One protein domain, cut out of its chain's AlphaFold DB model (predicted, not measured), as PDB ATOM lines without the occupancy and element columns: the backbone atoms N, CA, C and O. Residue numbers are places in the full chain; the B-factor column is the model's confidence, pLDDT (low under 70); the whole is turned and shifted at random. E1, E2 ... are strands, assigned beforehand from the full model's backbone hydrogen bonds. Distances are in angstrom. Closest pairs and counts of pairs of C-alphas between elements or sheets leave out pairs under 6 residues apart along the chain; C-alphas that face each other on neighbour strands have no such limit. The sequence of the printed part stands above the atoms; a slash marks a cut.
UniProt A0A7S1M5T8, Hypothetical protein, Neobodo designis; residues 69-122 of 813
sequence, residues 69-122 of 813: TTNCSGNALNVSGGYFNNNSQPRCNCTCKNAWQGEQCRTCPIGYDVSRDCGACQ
ATOM      1  N   THR A  69     211.958 210.793 237.605       75.56
ATOM      2  CA  THR A  69     210.626 211.121 238.146       75.56
ATOM      3  C   THR A  69     210.098 210.069 239.115       75.56
ATOM      4  O   THR A  69     209.548 210.426 240.156       75.56
ATOM      5  N   THR A  70     210.303 208.779 238.837       77.62
ATOM      6  CA  THR A  70     209.813 207.700 239.712       77.62
ATOM      7  C   THR A  70     210.723 207.457 240.909       77.62
ATOM      8  O   THR A  70     210.226 207.169 241.997       77.62
ATOM      9  N   ASN A  71     212.040 207.608 240.741       81.19
ATOM     10  CA  ASN A  71     212.995 207.202 241.773       81.19
ATOM     11  C   ASN A  71     213.510 208.390 242.611       81.19
ATOM     12  O   ASN A  71     213.906 208.180 243.756       81.19
ATOM     13  N   CYS A  72     213.445 209.626 242.092       84.12
ATOM     14  CA  CYS A  72     214.050 210.820 242.706       84.12
ATOM     15  C   CYS A  72     213.144 212.073 242.660       84.12
ATOM     16  O   CYS A  72     213.619 213.178 242.402       84.12
ATOM     17  N   SER A  73     211.834 211.878 242.862       86.00
ATOM     18  CA  SER A  73     210.789 212.911 243.056       86.00
ATOM     19  C   SER A  73     210.586 213.953 241.946       86.00
ATOM     20  O   SER A  73     209.788 214.869 242.121       86.00
ATOM     21  N   GLY A  74     211.271 213.835 240.803       87.62
ATOM     22  CA  GLY A  74     211.301 214.897 239.790       87.62
ATOM     23  C   GLY A  74     212.162 216.104 240.190       87.62
ATOM     24  O   GLY A  74     212.297 217.041 239.401       87.62
ATOM     25  N   ASN A  75     212.785 216.065 241.378       90.75
ATOM     26  CA  ASN A  75     213.642 217.131 241.883       90.75
ATOM     27  C   ASN A  75     215.141 216.809 241.877       90.75
ATOM     28  O   ASN A  75     215.944 217.558 242.432       90.75
ATOM     29  N   ALA A  76     215.546 215.719 241.231       90.00
ATOM     30  CA  ALA A  76     216.952 215.418 240.992       90.00
ATOM     31  C   ALA A  76     217.441 215.951 239.637       90.00
ATOM     32  O   ALA A  76     216.739 215.858 238.634       90.00
ATOM     33  N   LEU A  77     218.675 216.464 239.614       89.38
ATOM     34  CA  LEU A  77     219.433 216.790 238.402       89.38
ATOM     35  C   LEU A  77     219.945 215.529 237.704       89.38
ATOM     36  O   LEU A  77     220.008 215.485 236.479       89.38
ATOM     37  N   ASN A  78     220.338 214.517 238.483       87.50
ATOM     38  CA  ASN A  78     220.875 213.267 237.960       87.50
ATOM     39  C   ASN A  78     220.565 212.093 238.899       87.50
ATOM     40  O   ASN A  78     220.483 212.268 240.117       87.50
ATOM     41  N   VAL A  79     220.427 210.897 238.327       86.50
ATOM     42  CA  VAL A  79     220.310 209.627 239.054       86.50
ATOM     43  C   VAL A  79     221.478 208.750 238.637       86.50
ATOM     44  O   VAL A  79     221.618 208.430 237.461       86.50
ATOM     45  N   SER A  80     222.319 208.348 239.585       85.44
ATOM     46  CA  SER A  80     223.484 207.506 239.291       85.44
ATOM     47  C   SER A  80     223.574 206.343 240.265       85.44
ATOM     48  O   SER A  80     223.604 206.574 241.462       85.44
ATOM     49  N   GLY A  81     223.683 205.107 239.776       75.12
ATOM     50  CA  GLY A  81     223.954 203.935 240.617       75.12
ATOM     51  C   GLY A  81     222.801 203.539 241.552       75.12
ATOM     52  O   GLY A  81     222.380 204.293 242.430       75.12
ATOM     53  N   GLY A  82     222.303 202.315 241.373       75.56
ATOM     54  CA  GLY A  82     221.440 201.660 242.350       75.56
ATOM     55  C   GLY A  82     222.286 200.958 243.410       75.56
ATOM     56  O   GLY A  82     223.201 200.216 243.063       75.56
ATOM     57  N   TYR A  83     221.995 201.171 244.689       79.25
ATOM     58  CA  TYR A  83     222.555 200.385 245.787       79.25
ATOM     59  C   TYR A  83     221.432 199.879 246.685       79.25
ATOM     60  O   TYR A  83     220.382 200.502 246.804       79.25
ATOM     61  N   PHE A  84     221.638 198.739 247.332       78.00
ATOM     62  CA  PHE A  84     220.712 198.258 248.351       78.00
ATOM     63  C   PHE A  84     221.130 198.839 249.700       78.00
ATOM     64  O   PHE A  84     222.303 198.780 250.065       78.00
ATOM     65  N   ASN A  85     220.187 199.426 250.437       78.56
ATOM     66  CA  ASN A  85     220.450 199.783 251.830       78.56
ATOM     67  C   ASN A  85     220.523 198.511 252.704       78.56
ATOM     68  O   ASN A  85     220.208 197.412 252.251       78.56
ATOM     69  N   ASN A  86     220.875 198.658 253.984       78.94
ATOM     70  CA  ASN A  86     221.002 197.532 254.926       78.94
ATOM     71  C   ASN A  86     219.697 196.733 255.149       78.94
ATOM     72  O   ASN A  86     219.736 195.662 255.743       78.94
ATOM     73  N   ASN A  87     218.559 197.226 254.647       81.44
ATOM     74  CA  ASN A  87     217.264 196.546 254.686       81.44
ATOM     75  C   ASN A  87     216.922 195.871 253.345       81.44
ATOM     76  O   ASN A  87     215.757 195.557 253.096       81.44
ATOM     77  N   SER A  88     217.909 195.698 252.460       80.44
ATOM     78  CA  SER A  88     217.750 195.126 251.119       80.44
ATOM     79  C   SER A  88     216.726 195.865 250.252       80.44
ATOM     80  O   SER A  88     216.160 195.287 249.325       80.44
ATOM     81  N   GLN A  89     216.482 197.152 250.525       80.94
ATOM     82  CA  GLN A  89     215.655 197.989 249.665       80.94
ATOM     83  C   GLN A  89     216.543 198.679 248.632       80.94
ATOM     84  O   GLN A  89     217.513 199.341 249.019       80.94
ATOM     85  N   PRO A  90     216.226 198.554 247.337       77.25
ATOM     86  CA  PRO A  90     216.982 199.235 246.307       77.25
ATOM     87  C   PRO A  90     216.756 200.750 246.398       77.25
ATOM     88  O   PRO A  90     215.622 201.228 246.471       77.25
ATOM     89  N   ARG A  91     217.849 201.510 246.410       83.19
ATOM     90  CA  ARG A  91     217.889 202.972 246.430       83.19
ATOM     91  C   ARG A  91     218.734 203.470 245.269       83.19
ATOM     92  O   ARG A  91     219.677 202.808 244.855       83.19
ATOM     93  N   CYS A  92     218.383 204.634 244.739       86.75
ATOM     94  CA  CYS A  92     219.173 205.305 243.712       86.75
ATOM     95  C   CYS A  92     219.917 206.481 244.341       86.75
ATOM     96  O   CYS A  92     219.345 207.161 245.189       86.75
ATOM     97  N   ASN A  93     221.156 206.751 243.923       87.38
ATOM     98  CA  ASN A  93     221.829 207.981 244.336       87.38
ATOM     99  C   ASN A  93     221.286 209.155 243.507       87.38
ATOM    100  O   ASN A  93     221.574 209.278 242.311       87.38
ATOM    101  N   CYS A  94     220.447 209.976 244.131       91.31
ATOM    102  CA  CYS A  94     219.835 211.146 243.517       91.31
ATOM    103  C   CYS A  94     220.685 212.389 243.823       91.31
ATOM    104  O   CYS A  94     220.864 212.747 244.984       91.31
ATOM    105  N   THR A  95     221.183 213.083 242.798       92.00
ATOM    106  CA  THR A  95     221.791 214.416 242.975       92.00
ATOM    107  C   THR A  95     220.694 215.464 242.867       92.00
ATOM    108  O   THR A  95     220.135 215.650 241.788       92.00
ATOM    109  N   CYS A  96     220.350 216.121 243.969       93.44
ATOM    110  CA  CYS A  96     219.217 217.042 244.030       93.44
ATOM    111  C   CYS A  96     219.490 218.381 243.333       93.44
ATOM    112  O   CYS A  96     220.617 218.871 243.343       93.44
ATOM    113  N   LYS A  97     218.459 218.967 242.707       92.19
ATOM    114  CA  LYS A  97     218.523 220.331 242.153       92.19
ATOM    115  C   LYS A  97     218.300 221.361 243.260       92.19
ATOM    116  O   LYS A  97     217.588 221.083 244.223       92.19
ATOM    117  N   ASN A  98     218.859 222.559 243.100       93.06
ATOM    118  CA  ASN A  98     218.733 223.655 244.066       93.06
ATOM    119  C   ASN A  98     219.067 223.201 245.504       93.06
ATOM    120  O   ASN A  98     220.050 222.495 245.710       93.06
ATOM    121  N   ALA A  99     218.256 223.597 246.491       92.81
ATOM    122  CA  ALA A  99     218.421 223.207 247.888       92.81
ATOM    123  C   ALA A  99     217.575 221.989 248.303       92.81
ATOM    124  O   ALA A  99     217.404 221.754 249.497       92.81
ATOM    125  N   TRP A 100     217.027 221.210 247.362       93.69
ATOM    126  CA  TRP A 100     216.330 219.969 247.713       93.69
ATOM    127  C   TRP A 100     217.281 219.000 248.428       93.69
ATOM    128  O   TRP A 100     218.428 218.819 248.025       93.69
ATOM    129  N   GLN A 101     216.794 218.352 249.484       92.81
ATOM    130  CA  GLN A 101     217.562 217.415 250.303       92.81
ATOM    131  C   GLN A 101     216.833 216.074 250.483       92.81
ATOM    132  O   GLN A 101     215.661 215.890 250.124       92.81
ATOM    133  N   GLY A 102     217.561 215.123 251.067       91.19
ATOM    134  CA  GLY A 102     217.128 213.748 251.291       91.19
ATOM    135  C   GLY A 102     217.457 212.833 250.115       91.19
ATOM    136  O   GLY A 102     217.641 213.277 248.988       91.19
ATOM    137  N   GLU A 103     217.488 211.527 250.377       87.06
ATOM    138  CA  GLU A 103     217.936 210.520 249.400       87.06
ATOM    139  C   GLU A 103     217.107 210.467 248.110       87.06
ATOM    140  O   GLU A 103     217.569 209.947 247.105       87.06
ATOM    141  N   GLN A 104     215.889 211.009 248.128       91.00
ATOM    142  CA  GLN A 104     215.013 211.098 246.958       91.00
ATOM    143  C   GLN A 104     214.706 212.542 246.551       91.00
ATOM    144  O   GLN A 104     213.771 212.745 245.785       91.00
ATOM    145  N   CYS A 105     215.414 213.545 247.086       93.69
ATOM    146  CA  CYS A 105     215.167 214.966 246.805       93.69
ATOM    147  C   CYS A 105     213.717 215.403 247.093       93.69
ATOM    148  O   CYS A 105     213.105 216.148 246.330       93.69
ATOM    149  N   ARG A 106     213.110 214.869 248.160       92.69
ATOM    150  CA  ARG A 106     211.696 215.119 248.507       92.69
ATOM    151  C   ARG A 106     211.503 216.197 249.562       92.69
ATOM    152  O   ARG A 106     210.373 216.634 249.753       92.69
ATOM    153  N   THR A 107     212.566 216.608 250.242       93.81
ATOM    154  CA  THR A 107     212.465 217.530 251.371       93.81
ATOM    155  C   THR A 107     213.100 218.855 250.998       93.81
ATOM    156  O   THR A 107     214.285 218.907 250.678       93.81
ATOM    157  N   CYS A 108     212.312 219.923 251.046       94.56
ATOM    158  CA  CYS A 108     212.831 221.282 251.021       94.56
ATOM    159  C   CYS A 108     213.196 221.671 252.459       94.56
ATOM    160  O   CYS A 108     212.326 221.557 253.330       94.56
ATOM    161  N   PRO A 109     214.443 222.065 252.756       93.44
ATOM    162  CA  PRO A 109     214.813 222.532 254.087       93.44
ATOM    163  C   PRO A 109     213.999 223.765 254.497       93.44
ATOM    164  O   PRO A 109     213.561 224.543 253.648       93.44
ATOM    165  N   ILE A 110     213.815 223.954 255.807       88.44
ATOM    166  CA  ILE A 110     213.139 225.139 256.358       88.44
ATOM    167  C   ILE A 110     213.871 226.399 255.873       88.44
ATOM    168  O   ILE A 110     215.097 226.458 255.926       88.44
ATOM    169  N   GLY A 111     213.113 227.383 255.388       87.00
ATOM    170  CA  GLY A 111     213.634 228.644 254.858       87.00
ATOM    171  C   GLY A 111     213.762 228.717 253.337       87.00
ATOM    172  O   GLY A 111     214.020 229.795 252.803       87.00
ATOM    173  N   TYR A 112     213.516 227.616 252.622       92.25
ATOM    174  CA  TYR A 112     213.488 227.572 251.159       92.25
ATOM    175  C   TYR A 112     212.052 227.444 250.637       92.25
ATOM    176  O   TYR A 112     211.220 226.742 251.207       92.25
ATOM    177  N   ASP A 113     211.754 228.124 249.531       92.94
ATOM    178  CA  ASP A 113     210.415 228.160 248.950       92.94
ATOM    179  C   ASP A 113     210.152 226.913 248.091       92.94
ATOM    180  O   ASP A 113     210.662 226.773 246.974       92.94
ATOM    181  N   VAL A 114     209.314 226.009 248.607       92.62
ATOM    182  CA  VAL A 114     208.883 224.785 247.912       92.62
ATOM    183  C   VAL A 114     208.214 225.102 246.570       92.62
ATOM    184  O   VAL A 114     208.395 224.360 245.604       92.62
ATOM    185  N   SER A 115     207.463 226.207 246.478       93.62
ATOM    186  CA  SER A 115     206.744 226.599 245.255       93.62
ATOM    187  C   SER A 115     207.682 227.085 244.149       93.62
ATOM    188  O   SER A 115     207.358 226.983 242.965       93.62
ATOM    189  N   ARG A 116     208.879 227.545 244.529       92.88
ATOM    190  CA  ARG A 116     209.966 227.951 243.627       92.88
ATOM    191  C   ARG A 116     211.085 226.920 243.607       92.88
ATOM    192  O   ARG A 116     212.251 227.256 243.407       92.88
ATOM    193  N   ASP A 117     210.708 225.658 243.797       92.88
ATOM    194  CA  ASP A 117     211.576 224.508 243.590       92.88
ATOM    195  C   ASP A 117     212.810 224.488 244.512       92.88
ATOM    196  O   ASP A 117     213.891 224.051 244.111       92.88
ATOM    197  N   CYS A 118     212.678 225.042 245.724       94.56
ATOM    198  CA  CYS A 118     213.776 225.294 246.667       94.56
ATOM    199  C   CYS A 118     214.940 226.104 246.059       94.56
ATOM    200  O   CYS A 118     216.063 226.053 246.562       94.56
ATOM    201  N   GLY A 119     214.701 226.810 244.946       93.75
ATOM    202  CA  GLY A 119     215.661 227.661 244.235       93.75
ATOM    203  C   GLY A 119     215.627 229.123 244.679       93.75
ATOM    204  O   GLY A 119     216.364 229.947 244.148       93.75
ATOM    205  N   ALA A 120     214.772 229.445 245.647       92.88
ATOM    206  CA  ALA A 120     214.680 230.742 246.292       92.88
ATOM    207  C   ALA A 120     214.372 230.551 247.782       92.88
ATOM    208  O   ALA A 120     213.934 229.476 248.205       92.88
ATOM    209  N   CYS A 121     214.598 231.594 248.572       92.31
ATOM    210  CA  CYS A 121     214.235 231.592 249.982       92.31
ATOM    211  C   CYS A 121     212.732 231.817 250.159       92.31
ATOM    212  O   CYS A 121     212.093 232.465 249.330       92.31
ATOM    213  N   GLN A 122     212.177 231.270 251.238       90.81
ATOM    214  CA  GLN A 122     210.785 231.464 251.619       90.81
ATOM    215  C   GLN A 122     210.591 232.905 252.104       90.81
ATOM    216  O   GLN A 122     210.890 233.251 253.250       90.81
TER     217      GLN A 122
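This is residues 69 to 122 of the 813 residues of the protein "Hypothetical protein" of Neobodo designis (UniProt A0A7S1M5T8). There is little regular structure here: a bent hairpin of two strands, E1 and E2, makes one end of an elongated domain, and a winding stretch without a named element, residues 97 to 122, folds back near E2 and then runs to the other end. The printed part has 54 residues, and under half of them, 16 in number, are in the two named strands, E1 then E2, antiparallel, with no named helix; the class is all strand. It is only just compact, close to loose, with a radius of gyration of the C-alphas of 12.0 A, and only just elongated, spanning 37 by 19 by 14 A.

Find C-alpha 76 at (216.952, 215.418, 240.992); from there E1, residues 76 to 84, runs 19.0 A and bends by 65 degrees at residue 81. E2, residues 90 to 96, runs 18.1 A to C-alpha 96 at (219.217, 217.042, 244.030).

A tight link joins the hairpin E1 and E2, whose directions stand at 156 degrees. Look at N 77 and O 95, 2.7 A apart, and N 91 and O 83, 2.8 A, within hydrogen-bond range.

The C-alphas farthest apart, of Ser 88 and Gln 122, are 37.0 A apart. The printed part has no cut, and no printed residue is under 70 in pLDDT.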